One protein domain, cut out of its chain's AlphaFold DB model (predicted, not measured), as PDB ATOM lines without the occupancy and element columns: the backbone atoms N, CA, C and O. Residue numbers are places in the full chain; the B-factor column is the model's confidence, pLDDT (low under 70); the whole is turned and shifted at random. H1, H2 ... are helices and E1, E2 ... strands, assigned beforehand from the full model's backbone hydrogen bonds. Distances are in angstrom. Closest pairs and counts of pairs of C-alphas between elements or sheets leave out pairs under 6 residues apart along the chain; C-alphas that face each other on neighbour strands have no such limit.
ATOM      1  N   TRP A 157    -471.994 270.127  16.120       62.72
ATOM      2  CA  TRP A 157    -471.402 271.326  15.525       62.72
ATOM      3  C   TRP A 157    -471.744 272.638  16.255       62.72
ATOM      4  O   TRP A 157    -470.999 273.604  16.114       62.72
ATOM      5  N   MET A 158    -472.796 272.683  17.079       56.94
ATOM      6  CA  MET A 158    -473.102 273.846  17.919       56.94
ATOM      7  C   MET A 158    -472.221 273.935  19.164       56.94
ATOM      8  O   MET A 158    -471.814 275.036  19.526       56.94
ATOM      9  N   THR A 159    -471.824 272.807  19.761       62.53
ATOM     10  CA  THR A 159    -470.794 272.791  20.817       62.53
ATOM     11  C   THR A 159    -469.472 273.343  20.279       62.53
ATOM     12  O   THR A 159    -468.802 274.130  20.949       62.53
ATOM     13  N   TYR A 160    -469.130 272.997  19.031       63.53
ATOM     14  CA  TYR A 160    -467.985 273.577  18.329       63.53
ATOM     15  C   TYR A 160    -468.187 275.061  17.976       63.53
ATOM     16  O   TYR A 160    -467.245 275.826  18.146       63.53
ATOM     17  N   LEU A 161    -469.377 275.511  17.554       64.00
ATOM     18  CA  LEU A 161    -469.636 276.939  17.287       64.00
ATOM     19  C   LEU A 161    -469.624 277.811  18.547       64.00
ATOM     20  O   LEU A 161    -469.130 278.935  18.490       64.00
ATOM     21  N   ALA A 162    -470.117 277.317  19.684       59.84
ATOM     22  CA  ALA A 162    -469.999 278.023  20.955       59.84
ATOM     23  C   ALA A 162    -468.515 278.200  21.319       59.84
ATOM     24  O   ALA A 162    -468.064 279.335  21.490       59.84
ATOM     25  N   GLY A 163    -467.746 277.102  21.296       63.03
ATOM     26  CA  GLY A 163    -466.290 277.113  21.473       63.03
ATOM     27  C   GLY A 163    -465.559 278.022  20.478       63.03
ATOM     28  O   GLY A 163    -464.637 278.728  20.867       63.03
ATOM     29  N   LEU A 164    -466.011 278.085  19.223       64.50
ATOM     30  CA  LEU A 164    -465.465 278.964  18.184       64.50
ATOM     31  C   LEU A 164    -465.856 280.436  18.383       64.50
ATOM     32  O   LEU A 164    -465.073 281.308  18.029       64.50
ATOM     33  N   SER A 165    -467.005 280.746  18.988       63.25
ATOM     34  CA  SER A 165    -467.386 282.131  19.311       63.25
ATOM     35  C   SER A 165    -466.553 282.702  20.465       63.25
ATOM     36  O   SER A 165    -466.033 283.810  20.355       63.25
ATOM     37  N   ILE A 166    -466.332 281.902  21.516       60.69
ATOM     38  CA  ILE A 166    -465.337 282.166  22.571       60.69
ATOM     39  C   ILE A 166    -463.940 282.226  21.945       60.69
ATOM     40  O   ILE A 166    -463.116 283.059  22.313       60.69
ATOM     41  N   GLY A 167    -463.700 281.358  20.963       62.34
ATOM     42  CA  GLY A 167    -462.463 281.257  20.218       62.34
ATOM     43  C   GLY A 167    -462.091 282.534  19.480       62.34
ATOM     44  O   GLY A 167    -460.991 283.043  19.661       62.34
ATOM     45  N   ILE A 168    -463.029 283.089  18.712       64.38
ATOM     46  CA  ILE A 168    -462.872 284.355  17.990       64.38
ATOM     47  C   ILE A 168    -462.662 285.510  18.973       64.38
ATOM     48  O   ILE A 168    -461.708 286.254  18.796       64.38
ATOM     49  N   PHE A 169    -463.447 285.616  20.052       60.34
ATOM     50  CA  PHE A 169    -463.232 286.655  21.075       60.34
ATOM     51  C   PHE A 169    -461.861 286.546  21.764       60.34
ATOM     52  O   PHE A 169    -461.200 287.553  22.018       60.34
ATOM     53  N   THR A 170    -461.399 285.322  22.034       60.59
ATOM     54  CA  THR A 170    -460.063 285.074  22.595       60.59
ATOM     55  C   THR A 170    -458.977 285.432  21.579       60.59
ATOM     56  O   THR A 170    -457.974 286.036  21.948       60.59
ATOM     57  N   LEU A 171    -459.173 285.109  20.297       63.56
ATOM     58  CA  LEU A 171    -458.257 285.456  19.212       63.56
ATOM     59  C   LEU A 171    -458.193 286.972  18.980       63.56
ATOM     60  O   LEU A 171    -457.096 287.495  18.843       63.56
ATOM     61  N   GLU A 172    -459.321 287.685  18.995       63.28
ATOM     62  CA  GLU A 172    -459.374 289.151  18.911       63.28
ATOM     63  C   GLU A 172    -458.598 289.799  20.066       63.28
ATOM     64  O   GLU A 172    -457.759 290.663  19.824       63.28
ATOM     65  N   LEU A 173    -458.785 289.324  21.303       62.31
ATOM     66  CA  LEU A 173    -458.033 289.824  22.456       62.31
ATOM     67  C   LEU A 173    -456.526 289.527  22.344       62.31
ATOM     68  O   LEU A 173    -455.703 290.399  22.619       62.31
ATOM     69  N   ASN A 174    -456.150 288.320  21.908       60.88
ATOM     70  CA  ASN A 174    -454.744 287.972  21.680       60.88
ATOM     71  C   ASN A 174    -454.140 288.776  20.518       60.88
ATOM     72  O   ASN A 174    -452.978 289.151  20.606       60.88
ATOM     73  N   LEU A 175    -454.911 289.107  19.475       61.78
ATOM     74  CA  LEU A 175    -454.485 289.998  18.392       61.78
ATOM     75  C   LEU A 175    -454.306 291.442  18.881       61.78
ATOM     76  O   LEU A 175    -453.337 292.088  18.499       61.78
ATOM     77  N   MET A 176    -455.180 291.941  19.757       62.94
ATOM     78  CA  MET A 176    -455.036 293.269  20.373       62.94
ATOM     79  C   MET A 176    -453.778 293.355  21.251       62.94
ATOM     80  O   MET A 176    -452.999 294.297  21.114       62.94
ATOM     81  N   VAL A 177    -453.531 292.341  22.091       61.69
ATOM     82  CA  VAL A 177    -452.290 292.218  22.879       61.69
ATOM     83  C   VAL A 177    -451.068 292.078  21.967       61.69
ATOM     84  O   VAL A 177    -450.060 292.740  22.187       61.69
ATOM     85  N   TYR A 178    -451.164 291.264  20.914       64.94
ATOM     86  CA  TYR A 178    -450.115 291.082  19.914       64.94
ATOM     87  C   TYR A 178    -449.736 292.411  19.248       64.94
ATOM     88  O   TYR A 178    -448.574 292.798  19.322       64.94
ATOM     89  N   PHE A 179    -450.696 293.149  18.676       64.44
ATOM     90  CA  PHE A 179    -450.416 294.414  17.989       64.44
ATOM     91  C   PHE A 179    -449.812 295.463  18.934       64.44
ATOM     92  O   PHE A 179    -448.874 296.149  18.535       64.44
ATOM     93  N   GLY A 180    -450.268 295.530  20.191       67.25
ATOM     94  CA  GLY A 180    -449.663 296.398  21.209       67.25
ATOM     95  C   GLY A 180    -448.236 295.998  21.617       67.25
ATOM     96  O   GLY A 180    -447.456 296.856  22.019       67.25
ATOM     97  N   LEU A 181    -447.862 294.718  21.492       60.84
ATOM     98  CA  LEU A 181    -446.514 294.213  21.796       60.84
ATOM     99  C   LEU A 181    -445.562 294.199  20.586       60.84
ATOM    100  O   LEU A 181    -444.346 294.132  20.775       60.84
ATOM    101  N   THR A 182    -446.077 294.230  19.352       64.81
ATOM    102  CA  THR A 182    -445.264 294.177  18.120       64.81
ATOM    103  C   THR A 182    -445.159 295.505  17.375       64.81
ATOM    104  O   THR A 182    -444.544 295.530  16.311       64.81
ATOM    105  N   GLN A 183    -445.715 296.593  17.917       66.56
ATOM    106  CA  GLN A 183    -445.752 297.912  17.273       66.56
ATOM    107  C   GLN A 183    -444.361 298.450  16.863       66.56
ATOM    108  O   GLN A 183    -444.267 299.144  15.857       66.56
ATOM    109  N   ASP A 184    -443.292 298.047  17.565       66.44
ATOM    110  CA  ASP A 184    -441.896 298.447  17.304       66.44
ATOM    111  C   ASP A 184    -441.011 297.317  16.703       66.44
ATOM    112  O   ASP A 184    -439.815 297.239  17.004       66.44
ATOM    113  N   ARG A 185    -441.557 296.355  15.928       64.38
ATOM    114  CA  ARG A 185    -440.770 295.203  15.407       64.38
ATOM    115  C   ARG A 185    -441.051 294.806  13.948       64.38
ATOM    116  O   ARG A 185    -441.878 293.939  13.691       64.38
ATOM    117  N   ASP A 186    -440.223 295.270  13.013       74.06
ATOM    118  CA  ASP A 186    -440.386 295.071  11.552       74.06
ATOM    119  C   ASP A 186    -440.239 293.627  11.007       74.06
ATOM    120  O   ASP A 186    -440.413 293.375   9.813       74.06
ATOM    121  N   SER A 187    -439.876 292.642  11.835       80.81
ATOM    122  CA  SER A 187    -439.560 291.286  11.358       80.81
ATOM    123  C   SER A 187    -440.813 290.452  11.056       80.81
ATOM    124  O   SER A 187    -441.449 289.896  11.957       80.81
ATOM    125  N   VAL A 188    -441.104 290.271   9.763       77.12
ATOM    126  CA  VAL A 188    -442.179 289.395   9.247       77.12
ATOM    127  C   VAL A 188    -442.019 287.939   9.710       77.12
ATOM    128  O   VAL A 188    -443.003 287.274  10.028       77.12
ATOM    129  N   ILE A 189    -440.785 287.431   9.816       76.06
ATOM    130  CA  ILE A 189    -440.526 286.066  10.314       76.06
ATOM    131  C   ILE A 189    -440.905 285.962  11.797       76.06
ATOM    132  O   ILE A 189    -441.522 284.984  12.219       76.06
ATOM    133  N   THR A 190    -440.597 286.998  12.582       73.00
ATOM    134  CA  THR A 190    -441.006 287.092  13.989       73.00
ATOM    135  C   THR A 190    -442.528 287.190  14.115       73.00
ATOM    136  O   THR A 190    -443.094 286.523  14.975       73.00
ATOM    137  N   HIS A 191    -443.195 287.929  13.222       71.56
ATOM    138  CA  HIS A 191    -444.657 288.010  13.166       71.56
ATOM    139  C   HIS A 191    -445.310 286.635  12.933       71.56
ATOM    140  O   HIS A 191    -446.152 286.201  13.720       71.56
ATOM    141  N   VAL A 192    -444.885 285.909  11.891       75.50
ATOM    142  CA  VAL A 192    -445.435 284.581  11.553       75.50
ATOM    143  C   VAL A 192    -445.141 283.551  12.650       75.50
ATOM    144  O   VAL A 192    -446.036 282.801  13.042       75.50
ATOM    145  N   GLY A 193    -443.914 283.531  13.182       75.44
ATOM    146  CA  GLY A 193    -443.527 282.611  14.255       75.44
ATOM    147  C   GLY A 193    -444.336 282.824  15.538       75.44
ATOM    148  O   GLY A 193    -444.849 281.862  16.108       75.44
ATOM    149  N   ILE A 194    -444.515 284.082  15.955       69.31
ATOM    150  CA  ILE A 194    -445.346 284.426  17.117       69.31
ATOM    151  C   ILE A 194    -446.817 284.070  16.854       69.31
ATOM    152  O   ILE A 194    -447.444 283.446  17.709       69.31
ATOM    153  N   GLY A 195    -447.360 284.381  15.671       72.94
ATOM    154  CA  GLY A 195    -448.745 284.053  15.310       72.94
ATOM    155  C   GLY A 195    -449.059 282.554  15.388       72.94
ATOM    156  O   GLY A 195    -450.086 282.168  15.947       72.94
ATOM    157  N   LEU A 196    -448.156 281.690  14.910       73.88
ATOM    158  CA  LEU A 196    -448.310 280.232  15.017       73.88
ATOM    159  C   LEU A 196    -448.260 279.738  16.472       73.88
ATOM    160  O   LEU A 196    -449.055 278.875  16.850       73.88
ATOM    161  N   VAL A 197    -447.380 280.306  17.306       72.31
ATOM    162  CA  VAL A 197    -447.329 279.993  18.745       72.31
ATOM    163  C   VAL A 197    -448.620 280.428  19.447       72.31
ATOM    164  O   VAL A 197    -449.174 279.642  20.213       72.31
ATOM    165  N   TYR A 198    -449.159 281.614  19.140       68.50
ATOM    166  CA  TYR A 198    -450.457 282.044  19.672       68.50
ATOM    167  C   TYR A 198    -451.603 281.131  19.227       68.50
ATOM    168  O   TYR A 198    -452.435 280.797  20.061       68.50
ATOM    169  N   ILE A 199    -451.636 280.658  17.974       70.44
ATOM    170  CA  ILE A 199    -452.657 279.698  17.507       70.44
ATOM    171  C   ILE A 199    -452.561 278.363  18.266       70.44
ATOM    172  O   ILE A 199    -453.589 277.795  18.636       70.44
ATOM    173  N   LEU A 200    -451.353 277.869  18.553       67.56
ATOM    174  CA  LEU A 200    -451.163 276.632  19.322       67.56
ATOM    175  C   LEU A 200    -451.531 276.798  20.805       67.56
ATOM    176  O   LEU A 200    -452.242 275.953  21.351       67.56
ATOM    177  N   LEU A 201    -451.119 277.898  21.444       64.06
ATOM    178  CA  LEU A 201    -451.518 278.238  22.817       64.06
ATOM    179  C   LEU A 201    -453.031 278.466  22.925       64.06
ATOM    180  O   LEU A 201    -453.654 278.051  23.900       64.06
ATOM    181  N   PHE A 202    -453.638 279.067  21.904       70.62
ATOM    182  CA  PHE A 202    -455.080 279.228  21.776       70.62
ATOM    183  C   PHE A 202    -455.799 277.869  21.690       70.62
ATOM    184  O   PHE A 202    -456.702 277.598  22.480       70.62
ATOM    185  N   LEU A 203    -455.368 276.965  20.807       68.25
ATOM    186  CA  LEU A 203    -455.971 275.632  20.700       68.25
ATOM    187  C   LEU A 203    -455.805 274.827  21.999       68.25
ATOM    188  O   LEU A 203    -456.787 274.285  22.507       68.25
ATOM    189  N   MET A 204    -454.604 274.806  22.585       65.00
ATOM    190  CA  MET A 204    -454.348 274.087  23.838       65.00
ATOM    191  C   MET A 204    -455.146 274.673  25.010       65.00
ATOM    192  O   MET A 204    -455.722 273.919  25.797       65.00
ATOM    193  N   SER A 205    -455.236 276.005  25.107       66.31
ATOM    194  CA  SER A 205    -456.061 276.648  26.129       66.31
ATOM    195  C   SER A 205    -457.540 276.330  25.931       66.31
ATOM    196  O   SER A 205    -458.142 275.892  26.897       66.31
ATOM    197  N   THR A 206    -458.134 276.408  24.733       69.50
ATOM    198  CA  THR A 206    -459.578 276.095  24.573       69.50
ATOM    199  C   THR A 206    -459.977 274.692  25.057       69.50
ATOM    200  O   THR A 206    -461.079 274.532  25.586       69.50
ATOM    201  N   VAL A 207    -459.089 273.695  24.951       68.44
ATOM    202  CA  VAL A 207    -459.320 272.338  25.483       68.44
ATOM    203  C   VAL A 207    -459.234 272.313  27.013       68.44
ATOM    204  O   VAL A 207    -460.205 271.938  27.672       68.44
ATOM    205  N   LEU A 208    -458.108 272.756  27.586       69.44
ATOM    206  CA  LEU A 208    -457.882 272.746  29.039       69.44
ATOM    207  C   LEU A 208    -458.874 273.654  29.785       69.44
ATOM    208  O   LEU A 208    -459.370 273.308  30.853       69.44
ATOM    209  N   PHE A 209    -459.208 274.796  29.188       72.75
ATOM    210  CA  PHE A 209    -460.152 275.788  29.694       72.75
ATOM    211  C   PHE A 209    -461.589 275.273  29.664       72.75
ATOM    212  O   PHE A 209    -462.331 275.530  30.605       72.75
ATOM    213  N   LYS A 210    -461.988 274.491  28.646       77.81
ATOM    214  CA  LYS A 210    -463.306 273.839  28.641       77.81
ATOM    215  C   LYS A 210    -463.463 272.903  29.836       77.81
ATOM    216  O   LYS A 210    -464.481 272.978  30.520       77.81
ATOM    217  N   GLN A 211    -462.476 272.039  30.075       78.25
ATOM    218  CA  GLN A 211    -462.525 271.086  31.182       78.25
ATOM    219  C   GLN A 211    -462.431 271.802  32.537       78.25
ATOM    220  O   GLN A 211    -463.335 271.661  33.355       78.25
ATOM    221  N   GLY A 212    -461.423 272.658  32.731       78.75
ATOM    222  CA  GLY A 212    -461.224 273.396  33.983       78.75
ATOM    223  C   GLY A 212    -462.369 274.351  34.344       78.75
ATOM    224  O   GLY A 212    -462.671 274.510  35.524       78.75
ATOM    225  N   ILE A 213    -463.059 274.948  33.361       79.31
ATOM    226  CA  ILE A 213    -464.292 275.707  33.625       79.31
ATOM    227  C   ILE A 213    -465.430 274.773  34.032       79.31
ATOM    228  O   ILE A 213    -466.087 275.052  35.031       79.31
ATOM    229  N   ALA A 214    -465.689 273.692  33.288       81.38
ATOM    230  CA  ALA A 214    -466.801 272.794  33.600       81.38
ATOM    231  C   ALA A 214    -466.640 272.151  34.990       81.38
ATOM    232  O   ALA A 214    -467.591 272.132  35.768       81.38
ATOM    233  N   GLU A 215    -465.428 271.712  35.334       83.31
ATOM    234  CA  GLU A 215    -465.090 271.147  36.645       83.31
ATOM    235  C   GLU A 215    -465.078 272.211  37.753       83.31
ATOM    236  O   GLU A 215    -465.644 271.985  38.819       83.31
ATOM    237  N   GLY A 216    -464.498 273.395  37.515       85.62
ATOM    238  CA  GLY A 216    -464.410 274.462  38.519       85.62
ATOM    239  C   GLY A 216    -465.754 275.133  38.827       85.62
ATOM    240  O   GLY A 216    -466.125 275.288  39.990       85.62
ATOM    241  N   VAL A 217    -466.519 275.497  37.792       86.81
ATOM    242  CA  VAL A 217    -467.877 276.048  37.940       86.81
ATOM    243  C   VAL A 217    -468.831 274.968  38.447       86.81
ATOM    244  O   VAL A 217    -469.641 275.247  39.329       86.81
ATOM    245  N   GLY A 218    -468.711 273.735  37.949       85.56
ATOM    246  CA  GLY A 218    -469.515 272.605  38.403       85.56
ATOM    247  C   GLY A 218    -469.282 272.270  39.876       85.56
ATOM    248  O   GLY A 218    -470.246 272.178  40.631       85.56
ATOM    249  N   GLY A 219    -468.021 272.190  40.309       86.31
ATOM    250  CA  GLY A 219    -467.640 271.965  41.707       86.31
ATOM    251  C   GLY A 219    -468.085 273.087  42.651       86.31
ATOM    252  O   GLY A 219    -468.505 272.818  43.773       86.31
ATOM    253  N   LEU A 220    -468.074 274.345  42.192       88.81
ATOM    254  CA  LEU A 220    -468.655 275.457  42.949       88.81
ATOM    255  C   LEU A 220    -470.185 275.329  43.065       88.81
ATOM    256  O   LEU A 220    -470.752 275.603  44.122       88.81
ATOM    257  N   CYS A 221    -470.860 274.904  41.994       90.56
ATOM    258  CA  CYS A 221    -472.315 274.758  41.971       90.56
ATOM    259  C   CYS A 221    -472.816 273.532  42.753       90.56
ATOM    260  O   CYS A 221    -473.895 273.611  43.335       90.56
ATOM    261  N   SER A 222    -472.046 272.440  42.828       88.19
ATOM    262  CA  SER A 222    -472.361 271.295  43.695       88.19
ATOM    263  C   SER A 222    -472.056 271.576  45.170       88.19
ATOM    264  O   SER A 222    -472.828 271.167  46.032       88.19
ATOM    265  N   ALA A 223    -471.002 272.345  45.475       92.69
ATOM    266  CA  ALA A 223    -470.741 272.837  46.832       92.69
ATOM    267  C   ALA A 223    -471.822 273.820  47.331       92.69
ATOM    268  O   ALA A 223    -472.101 273.880  48.529       92.69
ATOM    269  N   PHE A 224    -472.458 274.568  46.421       94.56
ATOM    270  CA  PHE A 224    -473.527 275.520  46.735       94.56
ATOM    271  C   PHE A 224    -474.751 275.338  45.811       94.56
ATOM    272  O   PHE A 224    -474.974 276.166  44.922       94.56
ATOM    273  N   PRO A 225    -475.612 274.321  46.029       90.94
ATOM    274  CA  PRO A 225    -476.737 274.021  45.130       90.94
ATOM    275  C   PRO A 225    -477.731 275.178  44.945       90.94
ATOM    276  O   PRO A 225    -478.284 275.364  43.862       90.94
ATOM    277  N   TRP A 226    -477.912 276.021  45.971       93.00
ATOM    278  CA  TRP A 226    -478.724 277.241  45.875       93.00
ATOM    279  C   TRP A 226    -478.171 278.224  44.830       93.00
ATOM    280  O   TRP A 226    -478.943 278.854  44.105       93.00
ATOM    281  N   LEU A 227    -476.842 278.335  44.727       91.19
ATOM    282  CA  LEU A 227    -476.157 279.174  43.751       91.19
ATOM    283  C   LEU A 227    -476.250 278.526  42.368       91.19
ATOM    284  O   LEU A 227    -476.636 279.195  41.414       91.19
ATOM    285  N   GLY A 228    -475.998 277.216  42.280       89.19
ATOM    286  CA  GLY A 228    -476.128 276.443  41.043       89.19
ATOM    287  C   GLY A 228    -477.516 276.535  40.400       89.19
ATOM    288  O   GLY A 228    -477.606 276.687  39.183       89.19
ATOM    289  N   ARG A 229    -478.594 276.523  41.199       88.62
ATOM    290  CA  ARG A 229    -479.970 276.700  40.698       88.62
ATOM    291  C   ARG A 229    -480.249 278.138  40.252       88.62
ATOM    292  O   ARG A 229    -480.764 278.345  39.159       88.62
ATOM    293  N   ASN A 230    -479.858 279.144  41.043       87.06
ATOM    294  CA  ASN A 230    -480.008 280.556  40.649       87.06
ATOM    295  C   ASN A 230    -479.179 280.919  39.402       87.06
ATOM    296  O   ASN A 230    -479.551 281.821  38.652       87.06
ATOM    297  N   LEU A 231    -478.071 280.210  39.168       88.00
ATOM    298  CA  LEU A 231    -477.214 280.342  37.991       88.00
ATOM    299  C   LEU A 231    -477.535 279.326  36.881       88.00
ATOM    300  O   LEU A 231    -476.722 279.183  35.974       88.00
ATOM    301  N   LEU A 232    -478.685 278.636  36.926       88.75
ATOM    302  CA  LEU A 232    -479.158 277.723  35.872       88.75
ATOM    303  C   LEU A 232    -478.095 276.694  35.413       88.75
ATOM    304  O   LEU A 232    -478.016 276.346  34.233       88.75
ATOM    305  N   VAL A 233    -477.266 276.227  36.353       89.44
ATOM    306  CA  VAL A 233    -476.272 275.152  36.173       89.44
ATOM    307  C   VAL A 233    -476.751 273.848  36.801       89.44
ATOM    308  O   VAL A 233    -476.377 272.777  36.335       89.44
ATOM    309  N   VAL A 234    -477.566 273.927  37.852       91.19
ATOM    310  CA  VAL A 234    -478.040 272.765  38.611       91.19
ATOM    311  C   VAL A 234    -479.534 272.561  38.382       91.19
ATOM    312  O   VAL A 234    -480.318 273.494  38.569       91.19
ATOM    313  N   TYR A 235    -479.906 271.341  37.995       88.12
ATOM    314  CA  TYR A 235    -481.256 270.952  37.585       88.12
ATOM    315  C   TYR A 235    -481.695 269.672  38.318       88.12
ATOM    316  O   TYR A 235    -480.842 268.839  38.628       88.12
ATOM    317  N   PRO A 236    -483.000 269.484  38.592       87.94
ATOM    318  CA  PRO A 236    -483.509 268.200  39.062       87.94
ATOM    319  C   PRO A 236    -483.399 267.144  37.955       87.94
ATOM    320  O   PRO A 236    -483.687 267.439  36.791       87.94
ATOM    321  N   VAL A 237    -483.010 265.920  38.312       88.38
ATOM    322  CA  VAL A 237    -483.010 264.775  37.384       88.38
ATOM    323  C   VAL A 237    -484.435 264.230  37.232       88.38
ATOM    324  O   VAL A 237    -485.196 264.197  38.201       88.38
ATOM    325  N   ASP A 238    -484.802 263.805  36.017       84.56
ATOM    326  CA  ASP A 238    -486.164 263.403  35.635       84.56
ATOM    327  C   ASP A 238    -486.802 262.388  36.609       84.56
ATOM    328  O   ASP A 238    -486.534 261.187  36.567       84.56
ATOM    329  N   GLY A 239    -487.699 262.880  37.472       78.75
ATOM    330  CA  GLY A 239    -488.456 262.073  38.437       78.75
ATOM    331  C   GLY A 239    -487.854 261.955  39.844       78.75
ATOM    332  O   GLY A 239    -488.412 261.225  40.662       78.75
ATOM    333  N   THR A 240    -486.770 262.672  40.152       85.19
ATOM    334  CA  THR A 240    -486.132 262.694  41.487       85.19
ATOM    335  C   THR A 240    -486.041 264.115  42.055       85.19
ATOM    336  O   THR A 240    -486.092 265.093  41.311       85.19
ATOM    337  N   GLU A 241    -485.891 264.240  43.377       87.19
ATOM    338  CA  GLU A 241    -485.534 265.521  44.017       87.19
ATOM    339  C   GLU A 241    -484.019 265.810  43.946       87.19
ATOM    340  O   GLU A 241    -483.582 266.908  44.296       87.19
ATOM    341  N   ASP A 242    -483.224 264.842  43.475       90.75
ATOM    342  CA  ASP A 242    -481.778 264.952  43.335       90.75
ATOM    343  C   ASP A 242    -481.387 265.985  42.270       90.75
ATOM    344  O   ASP A 242    -481.946 266.052  41.171       90.75
ATOM    345  N   LEU A 243    -480.404 266.812  42.626       91.19
ATOM    346  CA  LEU A 243    -479.960 267.971  41.860       91.19
ATOM    347  C   LEU A 243    -478.590 267.707  41.220       91.19
ATOM    348  O   LEU A 243    -477.569 267.720  41.910       91.19
ATOM    349  N   GLU A 244    -478.554 267.536  39.899       93.38
ATOM    350  CA  GLU A 244    -477.313 267.341  39.143       93.38
ATOM    351  C   GLU A 244    -476.789 268.640  38.516       93.38
ATOM    352  O   GLU A 244    -477.537 269.539  38.122       93.38
ATOM    353  N   VAL A 245    -475.461 268.726  38.411       91.12
ATOM    354  CA  VAL A 245    -474.742 269.783  37.689       91.12
ATOM    355  C   VAL A 245    -474.741 269.453  36.199       91.12
ATOM    356  O   VAL A 245    -474.126 268.475  35.780       91.12
ATOM    357  N   ASP A 246    -475.342 270.316  35.385       89.50
ATOM    358  CA  ASP A 246    -475.247 270.256  33.928       89.50
ATOM    359  C   ASP A 246    -473.873 270.817  33.480       89.50
ATOM    360  O   ASP A 246    -473.613 272.024  33.607       89.50
ATOM    361  N   PRO A 247    -472.954 269.981  32.951       86.00
ATOM    362  CA  PRO A 247    -471.601 270.418  32.608       86.00
ATOM    363  C   PRO A 247    -471.567 271.326  31.370       86.00
ATOM    364  O   PRO A 247    -470.603 272.075  31.186       86.00
ATOM    365  N   ALA A 248    -472.601 271.298  30.521       83.94
ATOM    366  CA  ALA A 248    -472.723 272.231  29.405       83.94
ATOM    367  C   ALA A 248    -473.160 273.612  29.912       83.94
ATOM    368  O   ALA A 248    -472.582 274.618  29.498       83.94
ATOM    369  N   ALA A 249    -474.098 273.672  30.862       85.81
ATOM    370  CA  ALA A 249    -474.470 274.918  31.525       85.81
ATOM    371  C   ALA A 249    -473.294 275.523  32.311       85.81
ATOM    372  O   ALA A 249    -473.011 276.711  32.152       85.81
ATOM    373  N   ALA A 250    -472.554 274.710  33.078       86.00
ATOM    374  CA  ALA A 250    -471.348 275.142  33.793       86.00
ATOM    375  C   ALA A 250    -470.297 275.746  32.840       86.00
ATOM    376  O   ALA A 250    -469.763 276.830  33.098       86.00
ATOM    377  N   TYR A 251    -470.059 275.090  31.696       84.56
ATOM    378  CA  TYR A 251    -469.199 275.606  30.631       84.56
ATOM    379  C   TYR A 251    -469.701 276.948  30.078       84.56
ATOM    380  O   TYR A 251    -468.959 277.932  30.098       84.56
ATOM    381  N   TYR A 252    -470.964 277.034  29.640       83.25
ATOM    382  CA  TYR A 252    -471.515 278.270  29.074       83.25
ATOM    383  C   TYR A 252    -471.523 279.437  30.077       83.25
ATOM    384  O   TYR A 252    -471.254 280.571  29.677       83.25
ATOM    385  N   LEU A 253    -471.763 279.179  31.367       84.25
ATOM    386  CA  LEU A 253    -471.703 280.186  32.431       84.25
ATOM    387  C   LEU A 253    -470.280 280.722  32.643       84.25
ATOM    388  O   LEU A 253    -470.086 281.937  32.720       84.25
ATOM    389  N   GLY A 254    -469.272 279.850  32.722       79.69
ATOM    390  CA  GLY A 254    -467.884 280.305  32.838       79.69
ATOM    391  C   GLY A 254    -467.438 281.080  31.598       79.69
ATOM    392  O   GLY A 254    -466.821 282.137  31.710       79.69
ATOM    393  N   CYS A 255    -467.843 280.635  30.410       76.12
ATOM    394  CA  CYS A 255    -467.586 281.357  29.169       76.12
ATOM    395  C   CYS A 255    -468.321 282.707  29.091       76.12
ATOM    396  O   CYS A 255    -467.758 283.660  28.550       76.12
ATOM    397  N   PHE A 256    -469.521 282.838  29.667       80.31
ATOM    398  CA  PHE A 256    -470.184 284.131  29.862       80.31
ATOM    399  C   PHE A 256    -469.329 285.067  30.729       80.31
ATOM    400  O   PHE A 256    -469.046 286.190  30.307       80.31
ATOM    401  N   TRP A 257    -468.855 284.598  31.889       80.81
ATOM    402  CA  TRP A 257    -468.010 285.394  32.788       80.81
ATOM    403  C   TRP A 257    -466.692 285.819  32.146       80.81
ATOM    404  O   TRP A 257    -466.283 286.969  32.294       80.81
ATOM    405  N   VAL A 258    -466.050 284.928  31.390       74.56
ATOM    406  CA  VAL A 258    -464.826 285.241  30.641       74.56
ATOM    407  C   VAL A 258    -465.095 286.349  29.626       74.56
ATOM    408  O   VAL A 258    -464.414 287.368  29.659       74.56
ATOM    409  N   ASN A 259    -466.128 286.220  28.786       69.62
ATOM    410  CA  ASN A 259    -466.488 287.276  27.831       69.62
ATOM    411  C   ASN A 259    -466.846 288.600  28.534       69.62
ATOM    412  O   ASN A 259    -466.465 289.662  28.051       69.62
ATOM    413  N   PHE A 260    -467.522 288.559  29.687       75.38
ATOM    414  CA  PHE A 260    -467.831 289.750  30.485       75.38
ATOM    415  C   PHE A 260    -466.561 290.469  30.975       75.38
ATOM    416  O   PHE A 260    -466.427 291.678  30.775       75.38
ATOM    417  N   TRP A 261    -465.604 289.735  31.551       74.62
ATOM    418  CA  TRP A 261    -464.329 290.303  32.002       74.62
ATOM    419  C   TRP A 261    -463.454 290.787  30.844       74.62
ATOM    420  O   TRP A 261    -462.884 291.873  30.939       74.62
ATOM    421  N   LEU A 262    -463.393 290.046  29.731       67.56
ATOM    422  CA  LEU A 262    -462.666 290.472  28.532       67.56
ATOM    423  C   LEU A 262    -463.260 291.747  27.920       67.56
ATOM    424  O   LEU A 262    -462.506 292.632  27.526       67.56
ATOM    425  N   LEU A 263    -464.590 291.890  27.899       68.81
ATOM    426  CA  LEU A 263    -465.247 293.128  27.472       68.81
ATOM    427  C   LEU A 263    -464.944 294.296  28.420       68.81
ATOM    428  O   LEU A 263    -464.707 295.402  27.944       68.81
ATOM    429  N   PHE A 264    -464.930 294.073  29.738       73.50
ATOM    430  CA  PHE A 264    -464.638 295.125  30.717       73.50
ATOM    431  C   PHE A 264    -463.178 295.606  30.634       73.50
ATOM    432  O   PHE A 264    -462.928 296.801  30.474       73.50
ATOM    433  N   VAL A 265    -462.219 294.673  30.674       71.88
ATOM    434  CA  VAL A 265    -460.781 294.976  30.591       71.88
ATOM    435  C   VAL A 265    -460.422 295.517  29.207       71.88
ATOM    436  O   VAL A 265    -459.812 296.580  29.110       71.88
ATOM    437  N   GLY A 266    -460.862 294.853  28.134       67.62
ATOM    438  CA  GLY A 266    -460.614 295.287  26.758       67.62
ATOM    439  C   GLY A 266    -461.161 296.686  26.478       67.62
ATOM    440  O   GLY A 266    -460.450 297.512  25.913       67.62
ATOM    441  N   TYR A 267    -462.369 297.008  26.958       69.25
ATOM    442  CA  TYR A 267    -462.892 298.374  26.883       69.25
ATOM    443  C   TYR A 267    -462.009 299.366  27.656       69.25
ATOM    444  O   TYR A 267    -461.663 300.408  27.109       69.25
ATOM    445  N   SER A 268    -461.580 299.034  28.881       71.12
ATOM    446  CA  SER A 268    -460.727 299.927  29.683       71.12
ATOM    447  C   SER A 268    -459.344 300.201  29.072       71.12
ATOM    448  O   SER A 268    -458.786 301.268  29.313       71.12
ATOM    449  N   CYS A 269    -458.813 299.279  28.259       71.75
ATOM    450  CA  CYS A 269    -457.502 299.419  27.617       71.75
ATOM    451  C   CYS A 269    -457.554 300.031  26.204       71.75
ATOM    452  O   CYS A 269    -456.539 300.540  25.739       71.75
ATOM    453  N   ILE A 270    -458.691 299.937  25.502       68.19
ATOM    454  CA  ILE A 270    -458.794 300.229  24.054       68.19
ATOM    455  C   ILE A 270    -459.751 301.398  23.758       68.19
ATOM    456  O   ILE A 270    -459.742 301.943  22.654       68.19
ATOM    457  N   TYR A 271    -460.583 301.821  24.717       74.62
ATOM    458  CA  TYR A 271    -461.512 302.932  24.511       74.62
ATOM    459  C   TYR A 271    -460.798 304.291  24.436       74.62
ATOM    460  O   TYR A 271    -460.584 304.962  25.446       74.62
ATOM    461  N   ASP A 272    -460.503 304.727  23.211       77.00
ATOM    462  CA  ASP A 272    -460.187 306.123  22.931       77.00
ATOM    463  C   ASP A 272    -461.453 306.998  22.978       77.00
ATOM    464  O   ASP A 272    -462.426 306.813  22.232       77.00
ATOM    465  N   SER A 273    -461.419 307.999  23.854       78.62
ATOM    466  CA  SER A 273    -462.460 309.016  23.966       78.62
ATOM    467  C   SER A 273    -462.319 310.131  22.923       78.62
ATOM    468  O   SER A 273    -463.331 310.744  22.585       78.62
ATOM    469  N   ALA A 274    -461.123 310.375  22.371       78.00
ATOM    470  CA  ALA A 274    -460.876 311.458  21.420       78.00
ATOM    471  C   ALA A 274    -461.555 311.212  20.060       78.00
ATOM    472  O   ALA A 274    -462.153 312.128  19.494       78.00
ATOM    473  N   GLY A 275    -461.541 309.972  19.561       75.69
ATOM    474  CA  GLY A 275    -462.261 309.565  18.350       75.69
ATOM    475  C   GLY A 275    -463.785 309.429  18.506       75.69
ATOM    476  O   GLY A 275    -464.487 309.244  17.507       75.69
ATOM    477  N   THR A 276    -464.327 309.515  19.727       80.88
ATOM    478  CA  THR A 276    -465.744 309.223  20.015       80.88
ATOM    479  C   THR A 276    -466.580 310.501  20.148       80.88
ATOM    480  O   THR A 276    -466.858 310.988  21.244       80.88
ATOM    481  N   ALA A 277    -467.062 311.033  19.020       84.56
ATOM    482  CA  ALA A 277    -468.003 312.154  19.041       84.56
ATOM    483  C   ALA A 277    -469.387 311.714  19.565       84.56
ATOM    484  O   ALA A 277    -470.148 311.024  18.876       84.56
ATOM    485  N   ASN A 278    -469.710 312.143  20.789       85.44
ATOM    486  CA  ASN A 278    -471.004 311.972  21.449       85.44
ATOM    487  C   ASN A 278    -471.882 313.230  21.246       85.44
ATOM    488  O   ASN A 278    -471.546 314.289  21.780       85.44
ATOM    489  N   PRO A 279    -473.009 313.153  20.514       85.06
ATOM    490  CA  PRO A 279    -473.914 314.289  20.359       85.06
ATOM    491  C   PRO A 279    -474.615 314.646  21.680       85.06
ATOM    492  O   PRO A 279    -475.288 313.809  22.283       85.06
ATOM    493  N   GLY A 280    -474.529 315.914  22.099       84.19
ATOM    494  CA  GLY A 280    -475.051 316.374  23.398       84.19
ATOM    495  C   GLY A 280    -476.548 316.123  23.634       84.19
ATOM    496  O   GLY A 280    -476.960 315.921  24.774       84.19
TER     497      GLY A 280
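AT A GLANCE: This is residues 157 to 280 of the 286 residues of an uncharacterized protein of Cadophora sp. DSE1049 (UniProt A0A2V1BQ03). Two long helices, H2 and H4, make a V that closes beside a small head of H3 and the strand hairpin E1 and E2, and a third long helix, H1, packs on both of them. The link between H1 and H2 sticks out at the far end with residues 183 to 187, and a tail without a named element, residues 271 to 280, sticks out after H4. The printed part has 124 residues, with four named helices and two named strands in the order H1, H2, H3, E1, E2, H4; the sheet is E1 - E2, antiparallel, and the class is mostly helix. The whole is loose, with a radius of gyration of the C-alphas of 19.3 A and spans of 63 by 46 by 26 A.

IN THESE COORDINATES: E1 is residues 234 to 236 and E2 residues 243 to 245. H3, residues 225 to 230, is 8.6 A long from first to last C-alpha. H2, residues 188 to 223, is the longest helix at 50.0 A, and has a kink of 32 degrees near residue 208. H4, residues 247 to 270, is 33.6 A long and ends at C-alpha 270 at (-458.794, 300.229, 24.054). H1, residues 157 to 182, is 34.8 A long and begins at C-alpha 157 at (-471.402, 271.326, 15.525).

HOW THE PARTS SIT: E1 and E2 form a hairpin, antiparallel at 142 degrees, with N 235 and O 244 at 3.0 A and N 244 and O 235 at 2.9 A, within hydrogen-bond range. The closest C-alphas of H3 and E1, those of Gly 228 and Val 234, are 4.8 A apart. H2 and H3 touch only at the corner by their link, closest at the C-alphas of Cys 221 and Gly 228, 4.3 A. The closest C-alphas of H2 and E2, those of Gly 218 and Val 245, are 6.0 A apart. H2, with residues 210 to 218 alone, touches residues 247 to 255 of H4, closest at the C-alphas of Ala 214 and Tyr 251, 4.7 A, at a steep tilt of 50 degrees, opposite ways. H1 touches H4 with residues 166 to 173 alone, closest at the C-alphas of Ile 166 and Cys 255, 7.0 A, at a shallow tilt of 24 degrees, the same way. H2 touches H1 with residues 191 to 206 alone, closest at the C-alphas of Gly 167 and Thr 206, 7.3 A, at a steep tilt of 51 degrees, opposite ways. H1 and H3 are apart. In H1, H2, H3 and H4 every O i to N i+4 pair is within hydrogen-bond range.

THE WHOLE: The C-alphas farthest apart, those of Asp 186 and Gly 239, are 64.2 A apart. The printed part has no cut, and no link is long. The mean pLDDT of the printed part is 75.9; 45 residues are under 70, among them residues 157 to 185 and 203 to 208.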